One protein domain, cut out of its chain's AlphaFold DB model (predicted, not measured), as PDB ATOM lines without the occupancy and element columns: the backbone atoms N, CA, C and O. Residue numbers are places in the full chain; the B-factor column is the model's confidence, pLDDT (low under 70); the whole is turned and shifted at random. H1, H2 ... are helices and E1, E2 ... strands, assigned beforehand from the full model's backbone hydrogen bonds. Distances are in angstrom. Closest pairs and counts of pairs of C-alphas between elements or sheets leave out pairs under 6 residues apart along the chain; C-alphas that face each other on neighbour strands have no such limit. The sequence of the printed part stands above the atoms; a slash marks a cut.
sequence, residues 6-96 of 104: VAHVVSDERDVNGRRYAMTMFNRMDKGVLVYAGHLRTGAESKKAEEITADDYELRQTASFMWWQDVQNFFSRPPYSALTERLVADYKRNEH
ATOM      1  N   VAL A   6      29.835 -25.118  54.840       88.19
ATOM      2  CA  VAL A   6      29.522 -26.444  54.306       88.19
ATOM      3  C   VAL A   6      28.577 -26.281  53.125       88.19
ATOM      4  O   VAL A   6      27.619 -25.519  53.195       88.19
ATOM      5  N   ALA A   7      28.855 -26.980  52.032       89.69
ATOM      6  CA  ALA A   7      27.964 -27.062  50.883       89.69
ATOM      7  C   ALA A   7      27.625 -28.530  50.626       89.69
ATOM      8  O   ALA A   7      28.495 -29.394  50.748       89.69
ATOM      9  N   HIS A   8      26.375 -28.812  50.274       92.38
ATOM     10  CA  HIS A   8      25.892 -30.161  49.999       92.38
ATOM     11  C   HIS A   8      25.014 -30.150  48.756       92.38
ATOM     12  O   HIS A   8      24.094 -29.343  48.654       92.38
ATOM     13  N   VAL A   9      25.287 -31.058  47.822       93.25
ATOM     14  CA  VAL A   9      24.482 -31.246  46.616       93.25
ATOM     15  C   VAL A   9      24.196 -32.719  46.391       93.25
ATOM     16  O   VAL A   9      25.014 -33.587  46.700       93.25
ATOM     17  N   VAL A  10      23.041 -32.984  45.795       93.38
ATOM     18  CA  VAL A  10      22.549 -34.325  45.492       93.38
ATOM     19  C   VAL A  10      22.188 -34.392  44.010       93.38
ATOM     20  O   VAL A  10      21.692 -33.415  43.444       93.38
ATOM     21  N   SER A  11      22.458 -35.529  43.373       92.75
ATOM     22  CA  SER A  11      22.087 -35.788  41.987       92.75
ATOM     23  C   SER A  11      20.581 -35.944  41.852       92.75
ATOM     24  O   SER A  11      19.908 -36.505  42.719       92.75
ATOM     25  N   ASP A  12      20.057 -35.499  40.717       88.06
ATOM     26  CA  ASP A  12      18.649 -35.706  40.385       88.06
ATOM     27  C   ASP A  12      18.390 -37.178  40.019       88.06
ATOM     28  O   ASP A  12      17.350 -37.745  40.373       88.06
ATOM     29  N   GLU A  13      19.390 -37.810  39.397       85.88
ATOM     30  CA  GLU A  13      19.402 -39.218  39.012       85.88
ATOM     31  C   GLU A  13      19.578 -40.156  40.211       85.88
ATOM     32  O   GLU A  13      20.298 -39.854  41.171       85.88
ATOM     33  N   ARG A  14      18.924 -41.319  40.119       87.44
ATOM     34  CA  ARG A  14      19.052 -42.439  41.053       87.44
ATOM     35  C   ARG A  14      19.732 -43.616  40.356       87.44
ATOM     36  O   ARG A  14      19.514 -43.839  39.169       87.44
ATOM     37  N   ASP A  15      20.527 -44.374  41.099       84.81
ATOM     38  CA  ASP A  15      21.076 -45.646  40.642       84.81
ATOM     39  C   ASP A  15      20.009 -46.760  40.620       84.81
ATOM     40  O   ASP A  15      18.844 -46.559  40.979       84.81
ATOM     41  N   VAL A  16      20.418 -47.967  40.223       84.31
ATOM     42  CA  VAL A  16      19.550 -49.158  40.152       84.31
ATOM     43  C   VAL A  16      18.949 -49.577  41.500       84.31
ATOM     44  O   VAL A  16      17.938 -50.271  41.526       84.31
ATOM     45  N   ASN A  17      19.544 -49.144  42.613       83.31
ATOM     46  CA  ASN A  17      19.071 -49.403  43.971       83.31
ATOM     47  C   ASN A  17      18.244 -48.228  44.521       83.31
ATOM     48  O   ASN A  17      17.929 -48.195  45.711       83.31
ATOM     49  N   GLY A  18      17.912 -47.245  43.676       85.31
ATOM     50  CA  GLY A  18      17.152 -46.061  44.051       85.31
ATOM     51  C   GLY A  18      17.959 -45.020  44.828       85.31
ATOM     52  O   GLY A  18      17.354 -44.151  45.446       85.31
ATOM     53  N   ARG A  19      19.293 -45.068  44.826       87.25
ATOM     54  CA  ARG A  19      20.163 -44.179  45.618       87.25
ATOM     55  C   ARG A  19      20.665 -43.017  44.785       87.25
ATOM     56  O   ARG A  19      20.903 -43.165  43.591       87.25
ATOM     57  N   ARG A  20      20.881 -41.867  45.417       92.00
ATOM     58  CA  ARG A  20      21.418 -40.679  44.743       92.00
ATOM     59  C   ARG A  20      22.909 -40.536  44.998       92.00
ATOM     60  O   ARG A  20      23.388 -40.853  46.087       92.00
ATOM     61  N   TYR A  21      23.637 -40.032  44.010       93.50
ATOM     62  CA  TYR A  21      24.983 -39.530  44.246       93.50
ATOM     63  C   TYR A  21      24.881 -38.196  44.977       93.50
ATOM     64  O   TYR A  21      24.000 -37.388  44.701       93.50
ATOM     65  N   ALA A  22      25.787 -37.944  45.906       94.94
ATOM     66  CA  ALA A  22      25.870 -36.670  46.588       94.94
ATOM     67  C   ALA A  22      27.323 -36.262  46.782       94.94
ATOM     68  O   ALA A  22      28.224 -37.102  46.843       94.94
ATOM     69  N   MET A  23      27.529 -34.959  46.928       94.56
ATOM     70  CA  MET A  23      28.808 -34.376  47.293       94.56
ATOM     71  C   MET A  23      28.612 -33.374  48.421       94.56
ATOM     72  O   MET A  23      27.748 -32.505  48.339       94.56
ATOM     73  N   THR A  24      29.431 -33.494  49.460       93.62
ATOM     74  CA  THR A  24      29.499 -32.529  50.557       93.62
ATOM     75  C   THR A  24      30.899 -31.975  50.637       93.62
ATOM     76  O   THR A  24      31.863 -32.737  50.690       93.62
ATOM     77  N   MET A  25      31.009 -30.657  50.670       91.69
ATOM     78  CA  MET A  25      32.262 -29.944  50.824       91.69
ATOM     79  C   MET A  25      32.266 -29.197  52.146       91.69
ATOM     80  O   MET A  25      31.367 -28.411  52.423       91.69
ATOM     81  N   PHE A  26      33.324 -29.398  52.918       89.88
ATOM     82  CA  PHE A  26      33.614 -28.675  54.143       89.88
ATOM     83  C   PHE A  26      34.833 -27.793  53.885       89.88
ATOM     84  O   PHE A  26      35.955 -28.297  53.773       89.88
ATOM     85  N   ASN A  27      34.629 -26.480  53.799       87.12
ATOM     86  CA  ASN A  27      35.741 -25.542  53.809       87.12
ATOM     87  C   ASN A  27      36.187 -25.332  55.260       87.12
ATOM     88  O   ASN A  27      35.465 -24.758  56.077       87.12
ATOM     89  N   ARG A  28      37.384 -25.822  55.585       86.31
ATOM     90  CA  ARG A  28      37.965 -25.737  56.929       86.31
ATOM     91  C   ARG A  28      38.994 -24.609  57.034       86.31
ATOM     92  O   ARG A  28      39.859 -24.683  57.906       86.31
ATOM     93  N   MET A  29      38.904 -23.602  56.156       78.25
ATOM     94  CA  MET A  29      39.800 -22.444  56.072       78.25
ATOM     95  C   MET A  29      41.275 -22.879  56.105       78.25
ATOM     96  O   MET A  29      41.754 -23.495  55.155       78.25
ATOM     97  N   ASP A  30      41.965 -22.675  57.228       78.44
ATOM     98  CA  ASP A  30      43.389 -22.979  57.432       78.44
ATOM     99  C   ASP A  30      43.758 -24.467  57.269       78.44
ATOM    100  O   ASP A  30      44.932 -24.821  57.189       78.44
ATOM    101  N   LYS A  31      42.761 -25.363  57.238       82.88
ATOM    102  CA  LYS A  31      42.936 -26.819  57.067       82.88
ATOM    103  C   LYS A  31      42.506 -27.317  55.681       82.88
ATOM    104  O   LYS A  31      42.347 -28.529  55.483       82.88
ATOM    105  N   GLY A  32      42.263 -26.390  54.756       88.00
ATOM    106  CA  GLY A  32      41.837 -26.670  53.393       88.00
ATOM    107  C   GLY A  32      40.415 -27.224  53.295       88.00
ATOM    108  O   GLY A  32      39.588 -27.097  54.203       88.00
ATOM    109  N   VAL A  33      40.136 -27.875  52.174       89.75
ATOM    110  CA  VAL A  33      38.811 -28.349  51.776       89.75
ATOM    111  C   VAL A  33      38.724 -29.862  51.943       89.75
ATOM    112  O   VAL A  33      39.536 -30.600  51.393       89.75
ATOM    113  N   LEU A  34      37.732 -30.338  52.692       92.06
ATOM    114  CA  LEU A  34      37.396 -31.759  52.802       92.06
ATOM    115  C   LEU A  34      36.147 -32.041  51.971       92.06
ATOM    116  O   LEU A  34      35.163 -31.318  52.086       92.06
ATOM    117  N   VAL A  35      36.169 -33.102  51.171       93.12
ATOM    118  CA  VAL A  35      35.041 -33.496  50.325       93.12
ATOM    119  C   VAL A  35      34.653 -34.939  50.600       93.12
ATOM    120  O   VAL A  35      35.504 -35.832  50.605       93.12
ATOM    121  N   TYR A  36      33.356 -35.158  50.794       94.56
ATOM    122  CA  TYR A  36      32.719 -36.468  50.742       94.56
ATOM    123  C   TYR A  36      31.949 -36.577  49.430       94.56
ATOM    124  O   TYR A  36      31.137 -35.708  49.133       94.56
ATOM    125  N   ALA A  37      32.186 -37.634  48.659       94.06
ATOM    126  CA  ALA A  37      31.476 -37.903  47.412       94.06
ATOM    127  C   ALA A  37      31.084 -39.379  47.353       94.06
ATOM    128  O   ALA A  37      31.905 -40.241  47.660       94.06
ATOM    129  N   GLY A  38      29.847 -39.694  46.989       94.06
ATOM    130  CA  GLY A  38      29.400 -41.087  46.945       94.06
ATOM    131  C   GLY A  38      27.893 -41.236  46.900       94.06
ATOM    132  O   GLY A  38      27.171 -40.257  46.721       94.06
ATOM    133  N   HIS A  39      27.420 -42.465  47.103       94.19
ATOM    134  CA  HIS A  39      25.996 -42.738  47.286       94.19
ATOM    135  C   HIS A  39      25.524 -42.288  48.659       94.19
ATOM    136  O   HIS A  39      26.076 -42.707  49.680       94.19
ATOM    137  N   LEU A  40      24.482 -41.469  48.655       94.00
ATOM    138  CA  LEU A  40      23.792 -41.023  49.848       94.00
ATOM    139  C   LEU A  40      22.762 -42.075  50.267       94.00
ATOM    140  O   LEU A  40      22.018 -42.607  49.437       94.00
ATOM    141  N   ARG A  41      22.706 -42.372  51.564       91.25
ATOM    142  CA  ARG A  41      21.660 -43.224  52.133       91.25
ATOM    143  C   ARG A  41      20.313 -42.512  52.025       91.25
ATOM    144  O   ARG A  41      20.225 -41.311  52.263       91.25
ATOM    145  N   THR A  42      19.243 -43.260  51.762       86.75
ATOM    146  CA  THR A  42      17.893 -42.705  51.552       86.75
ATOM    147  C   THR A  42      17.422 -41.800  52.698       86.75
ATOM    148  O   THR A  42      16.813 -40.766  52.454       86.75
ATOM    149  N   GLY A  43      17.749 -42.139  53.951       87.94
ATOM    150  CA  GLY A  43      17.382 -41.332  55.124       87.94
ATOM    151  C   GLY A  43      18.146 -40.009  55.275       87.94
ATOM    152  O   GLY A  43      17.795 -39.207  56.134       87.94
ATOM    153  N   ALA A  44      19.183 -39.777  54.468       90.00
ATOM    154  CA  ALA A  44      20.007 -38.574  54.519       90.00
ATOM    155  C   ALA A  44      19.702 -37.571  53.393       90.00
ATOM    156  O   ALA A  44      20.214 -36.458  53.429       90.00
ATOM    157  N   GLU A  45      18.845 -37.913  52.422       88.25
ATOM    158  CA  GLU A  45      18.544 -37.059  51.257       88.25
ATOM    159  C   GLU A  45      17.908 -35.707  51.610       88.25
ATOM    160  O   GLU A  45      18.021 -34.757  50.840       88.25
ATOM    161  N   SER A  46      17.230 -35.615  52.754       88.00
ATOM    162  CA  SER A  46      16.567 -34.394  53.229       88.00
ATOM    163  C   SER A  46      17.361 -33.638  54.295       88.00
ATOM    164  O   SER A  46      16.855 -32.652  54.835       88.00
ATOM    165  N   LYS A  47      18.554 -34.118  54.659       92.00
ATOM    166  CA  LYS A  47      19.386 -33.466  55.672       92.00
ATOM    167  C   LYS A  47      19.962 -32.165  55.132       92.00
ATOM    168  O   LYS A  47      20.275 -32.046  53.947       92.00
ATOM    169  N   LYS A  48      20.126 -31.187  56.018       89.75
ATOM    170  CA  LYS A  48      20.826 -29.946  55.677       89.75
ATOM    171  C   LYS A  48      22.327 -30.198  55.582       89.75
ATOM    172  O   LYS A  48      22.832 -31.140  56.185       89.75
ATOM    173  N   ALA A  49      23.044 -29.336  54.865       89.06
ATOM    174  CA  ALA A  49      24.480 -29.492  54.634       89.06
ATOM    175  C   ALA A  49      25.279 -29.635  55.943       89.06
ATOM    176  O   ALA A  49      26.191 -30.451  56.025       89.06
ATOM    177  N   GLU A  50      24.899 -28.892  56.983       88.88
ATOM    178  CA  GLU A  50      25.541 -28.890  58.300       88.88
ATOM    179  C   GLU A  50      25.274 -30.168  59.112       88.88
ATOM    180  O   GLU A  50      26.002 -30.464  60.057       88.88
ATOM    181  N   GLU A  51      24.238 -30.925  58.749       91.19
ATOM    182  CA  GLU A  51      23.823 -32.169  59.409       91.19
ATOM    183  C   GLU A  51      24.386 -33.414  58.709       91.19
ATOM    184  O   GLU A  51      24.228 -34.531  59.213       91.19
ATOM    185  N   ILE A  52      25.019 -33.240  57.543       92.12
ATOM    186  CA  ILE A  52      25.616 -34.335  56.787       92.12
ATOM    187  C   ILE A  52      26.910 -34.788  57.455       92.12
ATOM    188  O   ILE A  52      27.846 -34.023  57.691       92.12
ATOM    189  N   THR A  53      26.982 -36.090  57.685       92.19
ATOM    190  CA  THR A  53      28.131 -36.766  58.275       92.19
ATOM    191  C   THR A  53      28.715 -37.798  57.314       92.19
ATOM    192  O   THR A  53      28.198 -38.061  56.229       92.19
ATOM    193  N   ALA A  54      29.834 -38.400  57.714       89.19
ATOM    194  CA  ALA A  54      30.450 -39.502  56.983       89.19
ATOM    195  C   ALA A  54      29.512 -40.712  56.822       89.19
ATOM    196  O   ALA A  54      29.507 -41.338  55.764       89.19
ATOM    197  N   ASP A  55      28.729 -41.015  57.860       93.44
ATOM    198  CA  ASP A  55      27.911 -42.230  57.955       93.44
ATOM    199  C   ASP A  55      26.646 -42.162  57.094       93.44
ATOM    200  O   ASP A  55      26.026 -43.185  56.796       93.44
ATOM    201  N   ASP A  56      26.297 -40.963  56.629       93.94
ATOM    202  CA  ASP A  56      25.208 -40.725  55.683       93.94
ATOM    203  C   ASP A  56      25.517 -41.249  54.275       93.94
ATOM    204  O   ASP A  56      24.617 -41.372  53.444       93.94
ATOM    205  N   TYR A  57      26.775 -41.609  54.016       93.06
ATOM    206  CA  TYR A  57      27.227 -42.195  52.765       93.06
ATOM    207  C   TYR A  57      27.441 -43.705  52.898       93.06
ATOM    208  O   TYR A  57      27.870 -44.213  53.932       93.06
ATOM    209  N   GLU A  58      27.169 -44.440  51.822       85.75
ATOM    210  CA  GLU A  58      27.372 -45.895  51.776       85.75
ATOM    211  C   GLU A  58      28.658 -46.287  51.034       85.75
ATOM    212  O   GLU A  58      29.380 -47.178  51.472       85.75
ATOM    213  N   LEU A  59      28.994 -45.578  49.953       78.50
ATOM    214  CA  LEU A  59      30.211 -45.779  49.156       78.50
ATOM    215  C   LEU A  59      30.956 -44.452  49.007       78.50
ATOM    216  O   LEU A  59      30.973 -43.827  47.947       78.50
ATOM    217  N   ARG A  60      31.518 -43.989  50.124       84.81
ATOM    218  CA  ARG A  60      32.127 -42.663  50.244       84.81
ATOM    219  C   ARG A  60      33.576 -42.645  49.769       84.81
ATOM    220  O   ARG A  60      34.447 -43.257  50.383       84.81
ATOM    221  N   GLN A  61      33.859 -41.805  48.787       90.88
ATOM    222  CA  GLN A  61      35.184 -41.243  48.572       90.88
ATOM    223  C   GLN A  61      35.384 -40.051  49.508       90.88
ATOM    224  O   GLN A  61      34.523 -39.177  49.618       90.88
ATOM    225  N   THR A  62      36.519 -40.031  50.203       93.00
ATOM    226  CA  THR A  62      36.935 -38.905  51.046       93.00
ATOM    227  C   THR A  62      38.238 -38.354  50.511       93.00
ATOM    228  O   THR A  62      39.219 -39.088  50.418       93.00
ATOM    229  N   ALA A  63      38.251 -37.068  50.184       91.56
ATOM    230  CA  ALA A  63      39.435 -36.392  49.681       91.56
ATOM    231  C   ALA A  63      39.631 -35.062  50.411       91.56
ATOM    232  O   ALA A  63      38.667 -34.384  50.763       91.56
ATOM    233  N   SER A  64      40.888 -34.714  50.681       92.38
ATOM    234  CA  SER A  64      41.272 -33.426  51.260       92.38
ATOM    235  C   SER A  64      42.181 -32.690  50.292       92.38
ATOM    236  O   SER A  64      43.086 -33.291  49.717       92.38
ATOM    237  N   PHE A  65      41.955 -31.394  50.155       90.75
ATOM    238  CA  PHE A  65      42.677 -30.517  49.247       90.75
ATOM    239  C   PHE A  65      43.092 -29.251  49.981       90.75
ATOM    240  O   PHE A  65      42.422 -28.834  50.926       90.75
ATOM    241  N   MET A  66      44.175 -28.619  49.538       87.88
ATOM    242  CA  MET A  66      44.539 -27.295  50.045       87.88
ATOM    243  C   MET A  66      43.656 -26.216  49.424       87.88
ATOM    244  O   MET A  66      43.223 -25.307  50.127       87.88
ATOM    245  N   TRP A  67      43.333 -26.354  48.136       82.88
ATOM    246  CA  TRP A  67      42.587 -25.356  47.384       82.88
ATOM    247  C   TRP A  67      41.330 -25.949  46.757       82.88
ATOM    248  O   TRP A  67      41.303 -27.095  46.313       82.88
ATOM    249  N   TRP A  68      40.274 -25.141  46.667       78.56
ATOM    250  CA  TRP A  68      39.009 -25.568  46.061       78.56
ATOM    251  C   TRP A  68      39.150 -25.901  44.567       78.56
ATOM    252  O   TRP A  68      38.421 -26.744  44.053       78.56
ATOM    253  N   GLN A  69      40.097 -25.269  43.863       81.56
ATOM    254  CA  GLN A  69      40.352 -25.524  42.440       81.56
ATOM    255  C   GLN A  69      40.778 -26.981  42.202       81.56
ATOM    256  O   GLN A  69      40.401 -27.585  41.197       81.56
ATOM    257  N   ASP A  70      41.479 -27.578  43.167       88.62
ATOM    258  CA  ASP A  70      41.915 -28.973  43.095       88.62
ATOM    259  C   ASP A  70      40.727 -29.946  43.156       88.62
ATOM    260  O   ASP A  70      40.767 -31.008  42.535       88.62
ATOM    261  N   VAL A  71      39.634 -29.559  43.830       87.38
ATOM    262  CA  VAL A  71      38.389 -30.344  43.894       87.38
ATOM    263  C   VAL A  71      37.782 -30.495  42.499       87.38
ATOM    264  O   VAL A  71      37.411 -31.601  42.113       87.38
ATOM    265  N   GLN A  72      37.714 -29.408  41.720       86.75
ATOM    266  CA  GLN A  72      37.160 -29.444  40.360       86.75
ATOM    267  C   GLN A  72      37.962 -30.358  39.439       86.75
ATOM    268  O   GLN A  72      37.390 -31.158  38.701       86.75
ATOM    269  N   ASN A  73      39.290 -30.275  39.518       89.00
ATOM    270  CA  ASN A  73      40.174 -31.099  38.702       89.00
ATOM    271  C   ASN A  73      40.049 -32.583  39.070       89.00
ATOM    272  O   ASN A  73      39.953 -33.435  38.181       89.00
ATOM    273  N   PHE A  74      39.995 -32.890  40.370       91.69
ATOM    274  CA  PHE A  74      39.881 -34.260  40.864       91.69
ATOM    275  C   PHE A  74      38.543 -34.911  40.485       91.69
ATOM    276  O   PHE A  74      38.522 -36.046  40.009       91.69
ATOM    277  N   PHE A  75      37.428 -34.188  40.626       91.44
ATOM    278  CA  PHE A  75      36.081 -34.682  40.315       91.44
ATOM    279  C   PHE A  75      35.596 -34.302  38.905       91.44
ATOM    280  O   PHE A  75      34.399 -34.231  38.644       91.44
ATOM    281  N   SER A  76      36.520 -34.112  37.960       89.31
ATOM    282  CA  SER A  76      36.227 -33.697  36.577       89.31
ATOM    283  C   SER A  76      35.515 -34.752  35.721       89.31
ATOM    284  O   SER A  76      35.102 -34.466  34.596       89.31
ATOM    285  N   ARG A  77      35.358 -35.983  36.223       87.75
ATOM    286  CA  ARG A  77      34.749 -37.104  35.495       87.75
ATOM    287  C   ARG A  77      33.396 -37.515  36.091       87.75
ATOM    288  O   ARG A  77      33.181 -37.356  37.296       87.75
ATOM    289  N   PRO A  78      32.491 -38.093  35.278       86.00
ATOM    290  CA  PRO A  78      31.269 -38.708  35.784       86.00
ATOM    291  C   PRO A  78      31.563 -39.771  36.860       86.00
ATOM    292  O   PRO A  78      32.585 -40.458  36.769       86.00
ATOM    293  N   PRO A  79      30.685 -39.931  37.869       87.44
ATOM    294  CA  PRO A  79      29.381 -39.271  38.016       87.44
ATOM    295  C   PRO A  79      29.432 -37.898  38.718       87.44
ATOM    296  O   PRO A  79      28.395 -37.276  38.926       87.44
ATOM    297  N   TYR A  80      30.615 -37.410  39.104       90.56
ATOM    298  CA  TYR A  80      30.746 -36.272  40.023       90.56
ATOM    299  C   TYR A  80      30.943 -34.914  39.348       90.56
ATOM    300  O   TYR A  80      30.810 -33.897  40.023       90.56
ATOM    301  N   SER A  81      31.211 -34.864  38.042       90.31
ATOM    302  CA  SER A  81      31.476 -33.608  37.323       90.31
ATOM    303  C   SER A  81      30.345 -32.583  37.480       90.31
ATOM    304  O   SER A  81      30.575 -31.483  37.977       90.31
ATOM    305  N   ALA A  82      29.103 -32.973  37.179       90.50
ATOM    306  CA  ALA A  82      27.936 -32.092  37.306       90.50
ATOM    307  C   ALA A  82      27.644 -31.689  38.766       90.50
ATOM    308  O   ALA A  82      27.235 -30.561  39.045       90.50
ATOM    309  N   LEU A  83      27.872 -32.601  39.718       91.94
ATOM    310  CA  LEU A  83      27.725 -32.307  41.146       91.94
ATOM    311  C   LEU A  83      28.772 -31.298  41.609       91.94
ATOM    312  O   LEU A  83      28.450 -30.364  42.332       91.94
ATOM    313  N   THR A  84      30.007 -31.439  41.143       91.50
ATOM    314  CA  THR A  84      31.107 -30.543  41.495       91.50
ATOM    315  C   THR A  84      30.857 -29.128  40.980       91.50
ATOM    316  O   THR A  84      31.069 -28.162  41.709       91.50
ATOM    317  N   GLU A  85      30.337 -28.982  39.759       89.94
ATOM    318  CA  GLU A  85      29.939 -27.680  39.209       89.94
ATOM    319  C   GLU A  85      28.850 -27.003  40.053       89.94
ATOM    320  O   GLU A  85      28.989 -25.832  40.419       89.94
ATOM    321  N   ARG A  86      27.799 -27.749  40.424       90.19
ATOM    322  CA  ARG A  86      26.713 -27.251  41.288       90.19
ATOM    323  C   ARG A  86      27.214 -26.870  42.677       90.19
ATOM    324  O   ARG A  86      26.890 -25.793  43.166       90.19
ATOM    325  N   LEU A  87      28.041 -27.720  43.281       88.50
ATOM    326  CA  LEU A  87      28.618 -27.505  44.606       88.50
ATOM    327  C   LEU A  87      29.456 -26.222  44.644       88.50
ATOM    328  O   LEU A  87      29.355 -25.439  45.586       88.50
ATOM    329  N   VAL A  88      30.242 -25.974  43.592       82.62
ATOM    330  CA  VAL A  88      31.031 -24.744  43.460       82.62
ATOM    331  C   VAL A  88      30.143 -23.524  43.229       82.62
ATOM    332  O   VAL A  88      30.419 -22.461  43.789       82.62
ATOM    333  N   ALA A  89      29.083 -23.647  42.429       84.81
ATOM    334  CA  ALA A  89      28.136 -22.555  42.222       84.81
ATOM    335  C   ALA A  89      27.444 -22.147  43.535       84.81
ATOM    336  O   ALA A  89      27.380 -20.955  43.838       84.81
ATOM    337  N   ASP A  90      26.993 -23.117  44.334       82.31
ATOM    338  CA  ASP A  90      26.354 -22.871  45.633       82.31
ATOM    339  C   ASP A  90      27.330 -22.270  46.646       82.31
ATOM    340  O   ASP A  90      27.015 -21.284  47.311       82.31
ATOM    341  N   TYR A  91      28.551 -22.797  46.716       77.81
ATOM    342  CA  TYR A  91      29.590 -22.247  47.578       77.81
ATOM    343  C   TYR A  91      29.917 -20.779  47.249       77.81
ATOM    344  O   TYR A  91      29.912 -19.936  48.145       77.81
ATOM    345  N   LYS A  92      30.102 -20.436  45.965       76.62
ATOM    346  CA  LYS A  92      30.363 -19.047  45.536       76.62
ATOM    347  C   LYS A  92      29.222 -18.091  45.893       76.62
ATOM    348  O   LYS A  92      29.489 -16.952  46.265       76.62
ATOM    349  N   ARG A  93      27.963 -18.535  45.792       74.62
ATOM    350  CA  ARG A  93      26.794 -17.732  46.200       74.62
ATOM    351  C   ARG A  93      26.786 -17.457  47.703       74.62
ATOM    352  O   ARG A  93      26.409 -16.364  48.111       74.62
ATOM    353  N   ASN A  94      27.203 -18.435  48.503       69.00
ATOM    354  CA  ASN A  94      27.172 -18.344  49.961       69.00
ATOM    355  C   ASN A  94      28.369 -17.576  50.551       69.00
ATOM    356  O   ASN A  94      28.202 -16.914  51.570       69.00
ATOM    357  N   GLU A  95      29.549 -17.607  49.921       63.56
ATOM    358  CA  GLU A  95      30.694 -16.775  50.345       63.56
ATOM    359  C   GLU A  95      30.629 -15.329  49.834       63.56
ATOM    360  O   GLU A  95      31.154 -14.419  50.476       63.56
ATOM    361  N   HIS A  96      29.944 -15.087  48.714       50.88
ATOM    362  CA  HIS A  96      29.715 -13.748  48.173       50.88
ATOM    363  C   HIS A  96      28.215 -13.488  47.982       50.88
ATOM    364  O   HIS A  96      27.740 -13.488  46.841       50.88
TER     365      HIS A  96
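This is residues 6 to 96 of the 104 residues of an uncharacterized protein of Rhodanobacter denitrificans (UniProt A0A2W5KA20). See one twisted four-stranded sheet, with the helical hairpin H1 and H2 over one face and the loop of residues 41 to 60 over the other. The 91 printed residues, mixed in class, run E1 E2 E3 E4 H1 H2; the antiparallel sheet, ordered E1 - E2 - E3 - E4, is a meander, each strand beside the one before. It is compact, radius of gyration of the C-alphas 12.3 A, spanning 37 by 27 by 22 A.

Start at E1, residues 6 to 14; its N 9 is within hydrogen-bond range of O 23 in E2, residues 20 to 27, at 2.9 A. Next, N 24 is within hydrogen-bond range of O 36 in E3, residues 33 to 40, at 2.8 A, and N 35 is within hydrogen-bond range of O 63 in E4, residues 61 to 65, at 2.8 A. H1, residues 68 to 74, and H2, residues 81 to 95, are on the same face, making two layers, helices on a sheet, at heights 9.0 and 7.4 A. H2 touches H1 with residues 81 to 85 alone, closest C-alphas Gln 72 and Thr 84, 6.3 A. Every O i to N i+4 pair is within range in H2, 2 of 3 in H1.

Find C-alpha 6 at (29.522, -26.444, 54.306), where E1 begins its 23.3 A; H2 runs 21.3 A to C-alpha 95 at (30.694, -16.775, 50.345).

The printed part has no cut; E3 to E4 is a long link. Residues 94 to 96 are under 70 in pLDDT.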